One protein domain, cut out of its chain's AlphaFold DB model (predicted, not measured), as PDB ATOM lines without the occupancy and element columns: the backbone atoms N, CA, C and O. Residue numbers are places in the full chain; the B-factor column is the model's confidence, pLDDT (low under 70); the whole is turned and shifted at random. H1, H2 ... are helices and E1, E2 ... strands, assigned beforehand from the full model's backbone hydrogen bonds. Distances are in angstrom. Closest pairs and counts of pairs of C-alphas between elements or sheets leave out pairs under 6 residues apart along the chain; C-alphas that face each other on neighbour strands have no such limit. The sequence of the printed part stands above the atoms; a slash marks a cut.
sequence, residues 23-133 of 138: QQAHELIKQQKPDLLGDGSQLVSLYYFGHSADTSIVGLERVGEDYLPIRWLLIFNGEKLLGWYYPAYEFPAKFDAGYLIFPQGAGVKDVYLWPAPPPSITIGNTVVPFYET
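AT A GLANCE: This is residues 23 to 133 of the 138 residues of an uncharacterized protein of Bermanella sp. 47_1433_sub80_T6 (UniProt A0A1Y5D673). A strongly twisted antiparallel sheet of six strands is curled like part of a barrel, and helix H1 packs on its strands E1, E2 and E4. The small hairpin E5 and E6 packs on edge strand E1, and a long link, residues 102 to 119, leads from E6 to E7 at the sheet's other edge. The printed part has 111 residues, with elements in the order H1 H2 E1 E2 E3 E4 E5 E6 E7 E8; the large sheet's order is E1 E2 E3 E4 E8 E7, and the class is mixed, helices and strands. The whole is compact, with a radius of gyration of the C-alphas of 13.4 A and spans of 35 by 30 by 20 A.

HOW THE PARTS SIT: H1, residues 23 to 32, and H2, residues 34 to 37, only just touch, and only at the corner by their link, with 3 pairs of C-alphas within 8 A; the closest are those of Lys 30 and Leu 37, 7.2 A apart. Every O i to N i+4 pair in H1 is within hydrogen-bond range; H2 is too short for such a pair. E1, residues 43 to 52, E2, 55 to 63, E3, 69 to 77, and E4, 80 to 85, form a meander, each strand the antiparallel neighbour of the one before. Within hydrogen-bond range are N 47 and O 59 of hairpin E1 and E2, 2.8 A, N 60 and O 72 of hairpin E2 and E3, 2.8 A, and N 75 and O 83 of hairpin E3 and E4, 2.9 A. H1 is on the sheet at a height of 5.9 A, making two layers, a helix on one face of a sheet; its closest C-alphas to E4 are those of Gln 32 and Leu 81, 7.1 A. H2 only grazes the sheet with residues 36 to 37. E5, residues 94 to 96, and E6, residues 99 to 101, form a hairpin, with N 99 and O 96 at 2.8 A; the closest C-alphas of E1 and E5 are those of Phe 49 and Lys 94, 4.6 A. E7, residues 120 to 123, and E8, residues 126 to 132, form a hairpin with N 128 and O 121 at 2.8 A. E8 is staggered: residues 126 to 129 pair with E7 and residues 130 to 132 with E4, where N 131 and O 84 are 2.8 A apart.

IN THESE COORDINATES: H1 begins at C-alpha 23, (4.257, -4.333, 24.794), and is 14.4 A long; H2 is 5.6 A. E1 measures 28.6 A, E2 26.4 A, E3 25.6 A and E4 15.7 A. E5 and E6 are three residues each, and E7 has four. E8, 19.3 A, ends at C-alpha 132, (-10.284, 11.649, 29.537).

THE WHOLE: The C-alphas farthest apart are those of Glu 65 and Pro 115, 39.3 A. The printed part has no cut, and its one long link is E6 to E7, 18 residues. Mean pLDDT of the printed part is 92.7, and no printed residue is under 70.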
ATOM      1  N   GLN A  23       3.025  -4.848  24.198       88.81
ATOM      2  CA  GLN A  23       4.257  -4.333  24.794       88.81
ATOM      3  C   GLN A  23       4.349  -2.816  24.603       88.81
ATOM      4  O   GLN A  23       4.648  -2.091  25.552       88.81
ATOM      5  N   GLN A  24       4.035  -2.330  23.404       93.31
ATOM      6  CA  GLN A  24       3.952  -0.902  23.111       93.31
ATOM      7  C   GLN A  24       2.913  -0.223  24.005       93.31
ATOM      8  O   GLN A  24       3.212   0.795  24.628       93.31
ATOM      9  N   ALA A  25       1.724  -0.817  24.141       94.25
ATOM     10  CA  ALA A  25       0.694  -0.303  25.036       94.25
ATOM     11  C   ALA A  25       1.188  -0.221  26.490       94.25
ATOM     12  O   ALA A  25       0.980   0.802  27.138       94.25
ATOM     13  N   HIS A  26       1.887  -1.247  26.990       94.75
ATOM     14  CA  HIS A  26       2.460  -1.228  28.339       94.75
ATOM     15  C   HIS A  26       3.400  -0.034  28.551       94.75
ATOM     16  O   HIS A  26       3.243   0.714  29.519       94.75
ATOM     17  N   GLU A  27       4.351   0.173  27.638       95.94
ATOM     18  CA  GLU A  27       5.312   1.275  27.741       95.94
ATOM     19  C   GLU A  27       4.631   2.644  27.650       95.94
ATOM     20  O   GLU A  27       4.950   3.545  28.428       95.94
ATOM     21  N   LEU A  28       3.637   2.799  26.773       96.44
ATOM     22  CA  LEU A  28       2.876   4.044  26.665       96.44
ATOM     23  C   LEU A  28       2.069   4.344  27.934       96.44
ATOM     24  O   LEU A  28       2.056   5.492  28.382       96.44
ATOM     25  N   ILE A  29       1.443   3.336  28.550       96.25
ATOM     26  CA  ILE A  29       0.738   3.504  29.832       96.25
ATOM     27  C   ILE A  29       1.735   3.920  30.914       96.25
ATOM     28  O   ILE A  29       1.482   4.880  31.639       96.25
ATOM     29  N   LYS A  30       2.887   3.251  30.997       95.75
ATOM     30  CA  LYS A  30       3.940   3.574  31.967       95.75
ATOM     31  C   LYS A  30       4.442   5.015  31.827       95.75
ATOM     32  O   LYS A  30       4.721   5.659  32.833       95.75
ATOM     33  N   GLN A  31       4.539   5.521  30.599       96.19
ATOM     34  CA  GLN A  31       4.984   6.888  30.316       96.19
ATOM     35  C   GLN A  31       3.905   7.943  30.597       96.19
ATOM     36  O   GLN A  31       4.223   9.013  31.109       96.19
ATOM     37  N   GLN A  32       2.645   7.667  30.253       95.44
ATOM     38  CA  GLN A  32       1.581   8.681  30.245       95.44
ATOM     39  C   GLN A  32       0.685   8.637  31.483       95.44
ATOM     40  O   GLN A  32       0.238   9.679  31.962       95.44
ATOM     41  N   LYS A  33       0.403   7.442  32.008       95.50
ATOM     42  CA  LYS A  33      -0.464   7.243  33.172       95.50
ATOM     43  C   LYS A  33      -0.058   5.982  33.962       95.50
ATOM     44  O   LYS A  33      -0.818   5.011  33.996       95.50
ATOM     45  N   PRO A  34       1.115   5.988  34.626       94.62
ATOM     46  CA  PRO A  34       1.659   4.808  35.305       94.62
ATOM     47  C   PRO A  34       0.748   4.257  36.408       94.62
ATOM     48  O   PRO A  34       0.728   3.049  36.617       94.62
ATOM     49  N   ASP A  35      -0.066   5.099  37.053       93.62
ATOM     50  CA  ASP A  35      -1.001   4.680  38.111       93.62
ATOM     51  C   ASP A  35      -1.989   3.588  37.660       93.62
ATOM     52  O   ASP A  35      -2.497   2.826  38.486       93.62
ATOM     53  N   LEU A  36      -2.274   3.493  36.353       93.94
ATOM     54  CA  LEU A  36      -3.122   2.431  35.806       93.94
ATOM     55  C   LEU A  36      -2.481   1.045  35.957       93.94
ATOM     56  O   LEU A  36      -3.208   0.070  36.127       93.94
ATOM     57  N   LEU A  37      -1.148   0.955  35.945       94.12
ATOM     58  CA  LEU A  37      -0.401  -0.294  36.138       94.12
ATOM     59  C   LEU A  37      -0.292  -0.694  37.619       94.12
ATOM     60  O   LEU A  37       0.084  -1.825  37.918       94.12
ATOM     61  N   GLY A  38      -0.661   0.197  38.540       90.44
ATOM     62  CA  GLY A  38      -0.537  -0.027  39.977       90.44
ATOM     63  C   GLY A  38       0.894   0.111  40.492       90.44
ATOM     64  O   GLY A  38       1.751   0.723  39.861       90.44
ATOM     65  N   ASP A  39       1.138  -0.450  41.674       89.19
ATOM     66  CA  ASP A  39       2.414  -0.376  42.401       89.19
ATOM     67  C   ASP A  39       3.343  -1.581  42.146       89.19
ATOM     68  O   ASP A  39       4.407  -1.690  42.752       89.19
ATOM     69  N   GLY A  40       2.945  -2.485  41.245       86.31
ATOM     70  CA  GLY A  40       3.676  -3.713  40.926       86.31
ATOM     71  C   GLY A  40       3.358  -4.912  41.824       86.31
ATOM     72  O   GLY A  40       3.889  -5.990  41.575       86.31
ATOM     73  N   SER A  41       2.484  -4.769  42.829       87.81
ATOM     74  CA  SER A  41       2.010  -5.910  43.636       87.81
ATOM     75  C   SER A  41       0.998  -6.796  42.896       87.81
ATOM     76  O   SER A  41       0.799  -7.954  43.258       87.81
ATOM     77  N   GLN A  42       0.361  -6.259  41.854       89.38
ATOM     78  CA  GLN A  42      -0.708  -6.911  41.102       89.38
ATOM     79  C   GLN A  42      -0.184  -7.503  39.793       89.38
ATOM     80  O   GLN A  42       0.677  -6.920  39.129       89.38
ATOM     81  N   LEU A  43      -0.763  -8.630  39.378       90.81
ATOM     82  CA  LEU A  43      -0.571  -9.133  38.020       90.81
ATOM     83  C   LEU A  43      -1.287  -8.208  37.038       90.81
ATOM     84  O   LEU A  43      -2.434  -7.824  37.268       90.81
ATOM     85  N   VAL A  44      -0.604  -7.875  35.944       93.88
ATOM     86  CA  VAL A  44      -1.111  -6.996  34.889       93.88
ATOM     87  C   VAL A  44      -1.215  -7.780  33.586       93.88
ATOM     88  O   VAL A  44      -0.221  -8.337  33.118       93.88
ATOM     89  N   SER A  45      -2.397  -7.760  32.976       93.69
ATOM     90  CA  SER A  45      -2.662  -8.356  31.666       93.69
ATOM     91  C   SER A  45      -3.143  -7.287  30.690       93.69
ATOM     92  O   SER A  45      -3.965  -6.438  31.040       93.69
ATOM     93  N   LEU A  46      -2.643  -7.340  29.453       95.44
ATOM     94  CA  LEU A  46      -3.049  -6.455  28.364       95.44
ATOM     95  C   LEU A  46      -3.657  -7.268  27.221       95.44
ATOM     96  O   LEU A  46      -3.088  -8.270  26.791       95.44
ATOM     97  N   TYR A  47      -4.795  -6.804  26.715       95.12
ATOM     98  CA  TYR A  47      -5.555  -7.442  25.646       95.12
ATOM     99  C   TYR A  47      -5.727  -6.459  24.499       95.12
ATOM    100  O   TYR A  47      -6.310  -5.394  24.675       95.12
ATOM    101  N   TYR A  48      -5.230  -6.797  23.316       94.94
ATOM    102  CA  TYR A  48      -5.410  -5.955  22.140       94.94
ATOM    103  C   TYR A  48      -6.675  -6.358  21.379       94.94
ATOM    104  O   TYR A  48      -6.826  -7.522  21.013       94.94
ATOM    105  N   PHE A  49      -7.565  -5.395  21.121       95.25
ATOM    106  CA  PHE A  49      -8.851  -5.660  20.464       95.25
ATOM    107  C   PHE A  49      -8.900  -5.227  19.001       95.25
ATOM    108  O   PHE A  49      -9.836  -5.590  18.291       95.25
ATOM    109  N   GLY A  50      -7.908  -4.477  18.528       94.12
ATOM    110  CA  GLY A  50      -7.839  -4.014  17.147       94.12
ATOM    111  C   GLY A  50      -7.561  -2.522  17.033       94.12
ATOM    112  O   GLY A  50      -7.445  -1.797  18.027       94.12
ATOM    113  N   HIS A  51      -7.458  -2.073  15.786       94.00
ATOM    114  CA  HIS A  51      -7.312  -0.669  15.430       94.00
ATOM    115  C   HIS A  51      -8.198  -0.324  14.235       94.00
ATOM    116  O   HIS A  51      -8.578  -1.183  13.440       94.00
ATOM    117  N   SER A  52      -8.505   0.959  14.108       93.38
ATOM    118  CA  SER A  52      -9.172   1.529  12.946       93.38
ATOM    119  C   SER A  52      -8.690   2.964  12.786       93.38
ATOM    120  O   SER A  52      -8.741   3.729  13.750       93.38
ATOM    121  N   ALA A  53      -8.172   3.309  11.600       89.44
ATOM    122  CA  ALA A  53      -7.333   4.498  11.421       89.44
ATOM    123  C   ALA A  53      -6.264   4.567  12.535       89.44
ATOM    124  O   ALA A  53      -5.714   3.532  12.905       89.44
ATOM    125  N   ASP A  54      -6.033   5.740  13.121       91.31
ATOM    126  CA  ASP A  54      -5.050   5.917  14.194       91.31
ATOM    127  C   ASP A  54      -5.552   5.454  15.575       91.31
ATOM    128  O   ASP A  54      -4.825   5.551  16.560       91.31
ATOM    129  N   THR A  55      -6.796   4.976  15.703       94.44
ATOM    130  CA  THR A  55      -7.352   4.564  16.999       94.44
ATOM    131  C   THR A  55      -7.042   3.102  17.294       94.44
ATOM    132  O   THR A  55      -7.399   2.231  16.506       94.44
ATOM    133  N   SER A  56      -6.447   2.822  18.455       95.94
ATOM    134  CA  SER A  56      -6.194   1.464  18.961       95.94
ATOM    135  C   SER A  56      -6.906   1.233  20.292       95.94
ATOM    136  O   SER A  56      -6.944   2.131  21.136       95.94
ATOM    137  N   ILE A  57      -7.445   0.025  20.487       97.06
ATOM    138  CA  ILE A  57      -8.193  -0.347  21.697       97.06
ATOM    139  C   ILE A  57      -7.465  -1.448  22.459       97.06
ATOM    140  O   ILE A  57      -7.173  -2.515  21.911       97.06
ATOM    141  N   VAL A  58      -7.213  -1.186  23.742       97.38
ATOM    142  CA  VAL A  58      -6.481  -2.089  24.634       97.38
ATOM    143  C   VAL A  58      -7.261  -2.287  25.931       97.38
ATOM    144  O   VAL A  58      -7.603  -1.328  26.615       97.38
ATOM    145  N   GLY A  59      -7.533  -3.534  26.295       97.00
ATOM    146  CA  GLY A  59      -7.987  -3.901  27.630       97.00
ATOM    147  C   GLY A  59      -6.807  -4.004  28.578       97.00
ATOM    148  O   GLY A  59      -5.813  -4.646  28.256       97.00
ATOM    149  N   LEU A  60      -6.935  -3.406  29.752       96.88
ATOM    150  CA  LEU A  60      -6.018  -3.568  30.869       96.88
ATOM    151  C   LEU A  60      -6.768  -4.261  31.999       96.88
ATOM    152  O   LEU A  60      -7.819  -3.785  32.426       96.88
ATOM    153  N   GLU A  61      -6.222  -5.365  32.487       96.06
ATOM    154  CA  GLU A  61      -6.723  -6.076  33.657       96.06
ATOM    155  C   GLU A  61      -5.641  -6.109  34.736       96.06
ATOM    156  O   GLU A  61      -4.474  -6.388  34.448       96.06
ATOM    157  N   ARG A  62      -6.036  -5.825  35.978       93.69
ATOM    158  CA  ARG A  62      -5.205  -6.026  37.166       93.69
ATOM    159  C   ARG A  62      -5.852  -7.031  38.096       93.69
ATOM    160  O   ARG A  62      -7.052  -6.941  38.352       93.69
ATOM    161  N   VAL A  63      -5.043  -7.938  38.630       91.00
ATOM    162  CA  VAL A  63      -5.482  -8.961  39.583       91.00
ATOM    163  C   VAL A  63      -4.589  -8.893  40.819       91.00
ATOM    164  O   VAL A  63      -3.372  -9.058  40.722       91.00
ATOM    165  N   GLY A  64      -5.202  -8.592  41.966       84.06
ATOM    166  CA  GLY A  64      -4.556  -8.618  43.277       84.06
ATOM    167  C   GLY A  64      -4.749  -9.954  43.997       84.06
ATOM    168  O   GLY A  64      -5.165 -10.948  43.404       84.06
ATOM    169  N   GLU A  65      -4.466  -9.969  45.299       79.88
ATOM    170  CA  GLU A  65      -4.551 -11.176  46.138       79.88
ATOM    171  C   GLU A  65      -5.981 -11.709  46.328       79.88
ATOM    172  O   GLU A  65      -6.170 -12.887  46.627       79.88
ATOM    173  N   ASP A  66      -6.994 -10.863  46.141       79.44
ATOM    174  CA  ASP A  66      -8.414 -11.222  46.205       79.44
ATOM    175  C   ASP A  66      -8.932 -11.883  44.915       79.44
ATOM    176  O   ASP A  66     -10.088 -12.306  44.864       79.44
ATOM    177  N   TYR A  67      -8.078 -12.008  43.891       78.31
ATOM    178  CA  TYR A  67      -8.362 -12.599  42.576       78.31
ATOM    179  C   TYR A  67      -9.535 -11.961  41.816       78.31
ATOM    180  O   TYR A  67      -9.973 -12.502  40.797       78.31
ATOM    181  N   LEU A  68     -10.042 -10.811  42.267       86.56
ATOM    182  CA  LEU A  68     -11.095 -10.089  41.569       86.56
ATOM    183  C   LEU A  68     -10.460  -9.166  40.522       86.56
ATOM    184  O   LEU A  68      -9.724  -8.243  40.877       86.56
ATOM    185  N   PRO A  69     -10.717  -9.395  39.223       89.12
ATOM    186  CA  PRO A  69     -10.105  -8.599  38.178       89.12
ATOM    187  C   PRO A  69     -10.697  -7.193  38.155       89.12
ATOM    188  O   PRO A  69     -11.916  -7.002  38.119       89.12
ATOM    189  N   ILE A  70      -9.816  -6.205  38.097       91.81
ATOM    190  CA  ILE A  70     -10.168  -4.811  37.861       91.81
ATOM    191  C   ILE A  70      -9.804  -4.482  36.413       91.81
ATOM    192  O   ILE A  70      -8.678  -4.736  35.991       91.81
ATOM    193  N   ARG A  71     -10.753  -3.943  35.641       95.12
ATOM    194  CA  ARG A  71     -10.629  -3.804  34.182       95.12
ATOM    195  C   ARG A  71     -10.827  -2.378  33.692       95.12
ATOM    196  O   ARG A  71     -11.790  -1.710  34.076       95.12
ATOM    197  N   TRP A  72      -9.969  -1.966  32.766       97.38
ATOM    198  CA  TRP A  72     -10.030  -0.709  32.026       97.38
ATOM    199  C   TRP A  72     -10.052  -0.998  30.528       97.38
ATOM    200  O   TRP A  72      -9.300  -1.846  30.053       97.38
ATOM    201  N   LEU A  73     -10.873  -0.265  29.777       97.50
ATOM    202  CA  LEU A  73     -10.833  -0.276  28.314       97.50
ATOM    203  C   LEU A  73     -10.202   1.031  27.833       97.50
ATOM    204  O   LEU A  73     -10.841   2.081  27.874       97.50
ATOM    205  N   LEU A  74      -8.936   0.957  27.439       97.75
ATOM    206  CA  LEU A  74      -8.086   2.082  27.067       97.75
ATOM    207  C   LEU A  74      -8.252   2.417  25.584       97.75
ATOM    208  O   LEU A  74      -8.276   1.520  24.734       97.75
ATOM    209  N   ILE A  75      -8.316   3.712  25.281       97.06
ATOM    210  CA  ILE A  75      -8.414   4.232  23.916       97.06
ATOM    211  C   ILE A  75      -7.161   5.039  23.608       97.06
ATOM    212  O   ILE A  75      -6.896   6.064  24.241       97.06
ATOM    213  N   PHE A  76      -6.419   4.597  22.601       96.12
ATOM    214  CA  PHE A  76      -5.251   5.295  22.083       96.12
ATOM    215  C   PHE A  76      -5.560   5.950  20.739       96.12
ATOM    216  O   PHE A  76      -6.365   5.432  19.964       96.12
ATOM    217  N   ASN A  77      -4.895   7.065  20.455       94.25
ATOM    218  CA  ASN A  77      -4.788   7.653  19.125       94.25
ATOM    219  C   ASN A  77      -3.301   7.809  18.784       94.25
ATOM    220  O   ASN A  77      -2.593   8.589  19.425       94.25
ATOM    221  N   GLY A  78      -2.820   6.999  17.841       92.75
ATOM    222  CA  GLY A  78      -1.395   6.747  17.663       92.75
ATOM    223  C   GLY A  78      -0.775   6.292  18.984       92.75
ATOM    224  O   GLY A  78      -1.260   5.364  19.626       92.75
ATOM    225  N   GLU A  79       0.258   7.002  19.426       94.12
ATOM    226  CA  GLU A  79       0.942   6.745  20.696       94.12
ATOM    227  C   GLU A  79       0.311   7.481  21.894       94.12
ATOM    228  O   GLU A  79       0.747   7.289  23.025       94.12
ATOM    229  N   LYS A  80      -0.721   8.315  21.704       94.81
ATOM    230  CA  LYS A  80      -1.344   9.087  22.794       94.81
ATOM    231  C   LYS A  80      -2.493   8.315  23.449       94.81
ATOM    232  O   LYS A  80      -3.438   7.919  22.768       94.81
ATOM    233  N   LEU A  81      -2.477   8.187  24.777       96.31
ATOM    234  CA  LEU A  81      -3.610   7.694  25.564       96.31
ATOM    235  C   LEU A  81      -4.684   8.788  25.675       96.31
ATOM    236  O   LEU A  81      -4.497   9.779  26.382       96.31
ATOM    237  N   LEU A  82      -5.826   8.607  25.007       96.12
ATOM    238  CA  LEU A  82      -6.937   9.568  25.056       96.12
ATOM    239  C   LEU A  82      -7.735   9.472  26.359       96.12
ATOM    240  O   LEU A  82      -8.206  10.485  26.877       96.12
ATOM    241  N   GLY A  83      -7.904   8.255  26.864       97.38
ATOM    242  CA  GLY A  83      -8.687   7.992  28.060       97.38
ATOM    243  C   GLY A  83      -9.096   6.532  28.176       97.38
ATOM    244  O   GLY A  83      -8.572   5.666  27.466       97.38
ATOM    245  N   TRP A  84     -10.042   6.252  29.069       98.06
ATOM    246  CA  TRP A  84     -10.520   4.894  29.323       98.06
ATOM    247  C   TRP A  84     -11.958   4.824  29.820       98.06
ATOM    248  O   TRP A  84     -12.441   5.725  30.503       98.06
ATOM    249  N   TYR A  85     -12.615   3.697  29.553       97.38
ATOM    250  CA  TYR A  85     -13.825   3.300  30.270       97.38
ATOM    251  C   TYR A  85     -13.461   2.504  31.518       97.38
ATOM    252  O   TYR A  85     -12.650   1.574  31.457       97.38
ATOM    253  N   TYR A  86     -14.070   2.861  32.648       95.50
ATOM    254  CA  TYR A  86     -13.866   2.170  33.915       95.50
ATOM    255  C   TYR A  86     -15.106   2.253  34.818       95.50
ATOM    256  O   TYR A  86     -15.697   3.327  34.927       95.50
ATOM    257  N   PRO A  87     -15.470   1.171  35.526       93.12
ATOM    258  CA  PRO A  87     -14.978  -0.201  35.363       93.12
ATOM    259  C   PRO A  87     -15.508  -0.863  34.079       93.12
ATOM    260  O   PRO A  87     -16.707  -0.846  33.801       93.12
ATOM    261  N   ALA A  88     -14.615  -1.471  33.295       92.12
ATOM    262  CA  ALA A  88     -14.969  -2.174  32.060       92.12
ATOM    263  C   ALA A  88     -15.370  -3.629  32.360       92.12
ATOM    264  O   ALA A  88     -14.559  -4.546  32.256       92.12
ATOM    265  N   TYR A  89     -16.620  -3.839  32.781       87.81
ATOM    266  CA  TYR A  89     -17.110  -5.165  33.194       87.81
ATOM    267  C   TYR A  89     -17.061  -6.224  32.089       87.81
ATOM    268  O   TYR A  89     -16.842  -7.398  32.382       87.81
ATOM    269  N   GLU A  90     -17.229  -5.792  30.843       90.25
ATOM    270  CA  GLU A  90     -17.152  -6.617  29.646       90.25
ATOM    271  C   GLU A  90     -16.172  -5.964  28.674       90.25
ATOM    272  O   GLU A  90     -16.175  -4.738  28.509       90.25
ATOM    273  N   PHE A  91     -15.348  -6.779  28.024       94.31
ATOM    274  CA  PHE A  91     -14.479  -6.306  26.957       94.31
ATOM    275  C   PHE A  91     -15.129  -6.522  25.586       94.31
ATOM    276  O   PHE A  91     -15.913  -7.454  25.403       94.31
ATOM    277  N   PRO A  92     -14.821  -5.668  24.594       95.62
ATOM    278  CA  PRO A  92     -15.241  -5.936  23.230       95.62
ATOM    279  C   PRO A  92     -14.586  -7.231  22.735       95.62
ATOM    280  O   PRO A  92     -13.482  -7.585  23.135       95.62
ATOM    281  N   ALA A  93     -15.239  -7.920  21.809       96.00
ATOM    282  CA  ALA A  93     -14.614  -9.013  21.075       96.00
ATOM    283  C   ALA A  93     -13.563  -8.481  20.090       96.00
ATOM    284  O   ALA A  93     -12.536  -9.120  19.869       96.00
ATOM    285  N   LYS A  94     -13.834  -7.318  19.482       96.38
ATOM    286  CA  LYS A  94     -12.915  -6.626  18.574       96.38
ATOM    287  C   LYS A  94     -13.250  -5.141  18.440       96.38
ATOM    288  O   LYS A  94     -14.356  -4.711  18.766       96.38
ATOM    289  N   PHE A  95     -12.313  -4.379  17.895       96.31
ATOM    290  CA  PHE A  95     -12.517  -3.021  17.410       96.31
ATOM    291  C   PHE A  95     -12.317  -2.981  15.898       96.31
ATOM    292  O   PHE A  95     -11.281  -3.420  15.398       96.31
ATOM    293  N   ASP A  96     -13.318  -2.489  15.174       95.31
ATOM    294  CA  ASP A  96     -13.332  -2.511  13.712       95.31
ATOM    295  C   ASP A  96     -14.213  -1.385  13.163       95.31
ATOM    296  O   ASP A  96     -15.272  -1.097  13.719       95.31
ATOM    297  N   ALA A  97     -13.773  -0.737  12.085       94.69
ATOM    298  CA  ALA A  97     -14.472   0.384  11.442       94.69
ATOM    299  C   ALA A  97     -14.993   1.478  12.413       94.69
ATOM    300  O   ALA A  97     -16.052   2.064  12.188       94.69
ATOM    301  N   GLY A  98     -14.270   1.746  13.506       95.81
ATOM    302  CA  GLY A  98     -14.662   2.730  14.525       95.81
ATOM    303  C   GLY A  98     -15.639   2.222  15.587       95.81
ATOM    304  O   GLY A  98     -16.004   2.986  16.482       95.81
ATOM    305  N   TYR A  99     -16.044   0.954  15.522       97.38
ATOM    306  CA  TYR A  99     -16.956   0.323  16.468       97.38
ATOM    307  C   TYR A  99     -16.228  -0.619  17.424       97.38
ATOM    308  O   TYR A  99     -15.491  -1.511  17.001       97.38
ATOM    309  N   LEU A 100     -16.495  -0.465  18.720       97.06
ATOM    310  CA  LEU A 100     -16.305  -1.517  19.713       97.06
ATOM    311  C   LEU A 100     -17.410  -2.549  19.507       97.06
ATOM    312  O   LEU A 100     -18.581  -2.236  19.729       97.06
ATOM    313  N   ILE A 101     -17.039  -3.750  19.081       96.62
ATOM    314  CA  ILE A 101     -17.979  -4.834  18.795       96.62
ATOM    315  C   ILE A 101     -17.949  -5.806  19.961       96.62
ATOM    316  O   ILE A 101     -16.903  -6.396  20.248       96.62
ATOM    317  N   PHE A 102     -19.082  -5.976  20.636       94.12
ATOM    318  CA  PHE A 102     -19.175  -6.808  21.838       94.12
ATOM    319  C   PHE A 102     -19.646  -8.237  21.519       94.12
ATOM    320  O   PHE A 102     -20.330  -8.457  20.515       94.12
ATOM    321  N   PRO A 103     -19.291  -9.239  22.352       90.94
ATOM    322  CA  PRO A 103     -19.792 -10.599  22.187       90.94
ATOM    323  C   PRO A 103     -21.326 -10.657  22.187       90.94
ATOM    324  O   PRO A 103     -22.003  -9.952  22.941       90.94
ATOM    325  N   GLN A 104     -21.894 -11.556  21.378       85.38
ATOM    326  CA  GLN A 104     -23.334 -11.810  21.422       85.38
ATOM    327  C   GLN A 104     -23.740 -12.323  22.810       85.38
ATOM    328  O   GLN A 104     -23.085 -13.194  23.376       85.38
ATOM    329  N   GLY A 105     -24.835 -11.788  23.349       81.62
ATOM    330  CA  GLY A 105     -25.326 -12.141  24.686       81.62
ATOM    331  C   GLY A 105     -24.769 -11.284  25.826       81.62
ATOM    332  O   GLY A 105     -25.313 -11.352  26.923       81.62
ATOM    333  N   ALA A 106     -23.790 -10.408  25.571       78.44
ATOM    334  CA  ALA A 106     -23.246  -9.497  26.584       78.44
ATOM    335  C   ALA A 106     -24.224  -8.382  27.024       78.44
ATOM    336  O   ALA A 106     -23.950  -7.631  27.956       78.44
ATOM    337  N   GLY A 107     -25.366  -8.227  26.341       80.75
ATOM    338  CA  GLY A 107     -26.326  -7.156  26.628       80.75
ATOM    339  C   GLY A 107     -25.781  -5.752  26.334       80.75
ATOM    340  O   GLY A 107     -26.295  -4.772  26.867       80.75
ATOM    341  N   VAL A 108     -24.746  -5.655  25.497       83.88
ATOM    342  CA  VAL A 108     -24.101  -4.407  25.069       83.88
ATOM    343  C   VAL A 108     -24.362  -4.219  23.581       83.88
ATOM    344  O   VAL A 108     -24.269  -5.172  22.808       83.88
ATOM    345  N   LYS A 109     -24.713  -3.001  23.171       88.00
ATOM    346  CA  LYS A 109     -24.736  -2.638  21.751       88.00
ATOM    347  C   LYS A 109     -23.343  -2.204  21.327       88.00
ATOM    348  O   LYS A 109     -22.647  -1.573  22.117       88.00
ATOM    349  N   ASP A 110     -22.994  -2.466  20.075       93.38
ATOM    350  CA  ASP A 110     -21.750  -1.959  19.507       93.38
ATOM    351  C   ASP A 110     -21.664  -0.436  19.667       93.38
ATOM    352  O   ASP A 110     -22.646   0.290  19.468       93.38
ATOM    353  N   VAL A 111     -20.486   0.044  20.053       95.31
ATOM    354  CA  VAL A 111     -20.265   1.451  20.408       95.31
ATOM    355  C   VAL A 111     -19.369   2.097  19.370       95.31
ATOM    356  O   VAL A 111     -18.228   1.684  19.194       95.31
ATOM    357  N   TYR A 112     -19.862   3.147  18.722       96.38
ATOM    358  CA  TYR A 112     -19.068   3.951  17.799       96.38
ATOM    359  C   TYR A 112     -18.230   4.991  18.552       96.38
ATOM    360  O   TYR A 112     -18.764   5.703  19.404       96.38
ATOM    361  N   LEU A 113     -16.937   5.094  18.236       95.75
ATOM    362  CA  LEU A 113     -15.983   5.960  18.948       95.75
ATOM    363  C   LEU A 113     -15.664   7.287  18.251       95.75
ATOM    364  O   LEU A 113     -14.857   8.061  18.763       95.75
ATOM    365  N   TRP A 114     -16.263   7.568  17.095       92.50
ATOM    366  CA  TRP A 114     -15.987   8.791  16.342       92.50
ATOM    367  C   TRP A 114     -17.181   9.750  16.304       92.50
ATOM    368  O   TRP A 114     -18.330   9.309  16.303       92.50
ATOM    369  N   PRO A 115     -16.936  11.075  16.248       91.19
ATOM    370  CA  PRO A 115     -15.631  11.757  16.170       91.19
ATOM    371  C   PRO A 115     -14.855  11.823  17.499       91.19
ATOM    372  O   PRO A 115     -13.696  12.226  17.498       91.19
ATOM    373  N   ALA A 116     -15.468  11.427  18.614       91.94
ATOM    374  CA  ALA A 116     -14.826  11.291  19.917       91.94
ATOM    375  C   ALA A 116     -15.493  10.152  20.710       91.94
ATOM    376  O   ALA A 116     -16.681   9.891  20.479       91.94
ATOM    377  N   PRO A 117     -14.775   9.500  21.649       95.25
ATOM    378  CA  PRO A 117     -15.367   8.477  22.501       95.25
ATOM    379  C   PRO A 117     -16.605   9.014  23.236       95.25
ATOM    380  O   PRO A 117     -16.543  10.106  23.811       95.25
ATOM    381  N   PRO A 118     -17.730   8.278  23.248       95.94
ATOM    382  CA  PRO A 118     -18.895   8.661  24.033       95.94
ATOM    383  C   PRO A 118     -18.533   8.857  25.511       95.94
ATOM    384  O   PRO A 118     -17.763   8.059  26.050       95.94
ATOM    385  N   PRO A 119     -19.134   9.841  26.208       96.25
ATOM    386  CA  PRO A 119     -18.826  10.124  27.615       96.25
ATOM    387  C   PRO A 119     -19.176   8.960  28.554       96.25
ATOM    388  O   PRO A 119     -18.736   8.927  29.700       96.25
ATOM    389  N   SER A 120     -19.975   8.007  28.080       95.50
ATOM    390  CA  SER A 120     -20.277   6.761  28.765       95.50
ATOM    391  C   SER A 120     -20.743   5.700  27.776       95.50
ATOM    392  O   SER A 120     -21.313   6.032  26.733       95.50
ATOM    393  N   ILE A 121     -20.596   4.436  28.156       93.81
ATOM    394  CA  ILE A 121     -21.215   3.285  27.493       93.81
ATOM    395  C   ILE A 121     -22.128   2.558  28.477       93.81
ATOM    396  O   ILE A 121     -21.943   2.651  29.688       93.81
ATOM    397  N   THR A 122     -23.108   1.821  27.965       91.19
ATOM    398  CA  THR A 122     -24.000   1.008  28.797       91.19
ATOM    399  C   THR A 122     -23.701  -0.463  28.567       91.19
ATOM    400  O   THR A 122     -23.877  -0.949  27.451       91.19
ATOM    401  N   ILE A 123     -23.276  -1.162  29.621       84.44
ATOM    402  CA  ILE A 123     -23.021  -2.606  29.618       84.44
ATOM    403  C   ILE A 123     -24.086  -3.270  30.493       84.44
ATOM    404  O   ILE A 123     -24.095  -3.092  31.714       84.44
ATOM    405  N   GLY A 124     -25.029  -3.989  29.875       81.12
ATOM    406  CA  GLY A 124     -26.215  -4.492  30.569       81.12
ATOM    407  C   GLY A 124     -27.040  -3.343  31.160       81.12
ATOM    408  O   GLY A 124     -27.556  -2.504  30.425       81.12
ATOM    409  N   ASN A 125     -27.130  -3.284  32.492       84.62
ATOM    410  CA  ASN A 125     -27.839  -2.221  33.222       84.62
ATOM    411  C   ASN A 125     -26.895  -1.181  33.846       84.62
ATOM    412  O   ASN A 125     -27.349  -0.304  34.582       84.62
ATOM    413  N   THR A 126     -25.592  -1.278  33.580       88.69
ATOM    414  CA  THR A 126     -24.584  -0.429  34.211       88.69
ATOM    415  C   THR A 126     -24.060   0.609  33.230       88.69
ATOM    416  O   THR A 126     -23.664   0.286  32.111       88.69
ATOM    417  N   VAL A 127     -24.035   1.866  33.671       93.50
ATOM    418  CA  VAL A 127     -23.409   2.969  32.940       93.50
ATOM    419  C   VAL A 127     -21.935   3.022  33.316       93.50
ATOM    420  O   VAL A 127     -21.596   3.190  34.486       93.50
ATOM    421  N   VAL A 128     -21.066   2.889  32.321       94.44
ATOM    422  CA  VAL A 128     -19.614   2.951  32.470       94.44
ATOM    423  C   VAL A 128     -19.122   4.285  31.905       94.44
ATOM    424  O   VAL A 128     -19.226   4.497  30.694       94.44
ATOM    425  N   PRO A 129     -18.618   5.204  32.744       97.00
ATOM    426  CA  PRO A 129     -18.138   6.508  32.298       97.00
ATOM    427  C   PRO A 129     -16.801   6.415  31.550       97.00
ATOM    428  O   PRO A 129     -15.992   5.517  31.794       97.00
ATOM    429  N   PHE A 130     -16.577   7.379  30.657       96.75
ATOM    430  CA  PHE A 130     -15.290   7.639  30.023       96.75
ATOM    431  C   PHE A 130     -14.501   8.673  30.830       96.75
ATOM    432  O   PHE A 130     -15.018   9.742  31.162       96.75
ATOM    433  N   TYR A 131     -13.239   8.374  31.108       96.00
ATOM    434  CA  TYR A 131     -12.299   9.276  31.763       96.00
ATOM    435  C   TYR A 131     -11.265   9.735  30.741       96.00
ATOM    436  O   TYR A 131     -10.482   8.928  30.247       96.00
ATOM    437  N   GLU A 132     -11.273  11.026  30.419       94.06
ATOM    438  CA  GLU A 132     -10.284  11.649  29.537       94.06
ATOM    439  C   GLU A 132      -8.966  11.879  30.282       94.06
ATOM    440  O   GLU A 132      -8.968  12.368  31.412       94.06
ATOM    441  N   THR A 133      -7.838  11.607  29.628       87.62
ATOM    442  CA  THR A 133      -6.503  11.843  30.205       87.62
ATOM    443  C   THR A 133      -6.236  13.332  30.469       87.62
ATOM    444  O   THR A 133      -5.586  13.675  31.454       87.62
TER     445      THR A 133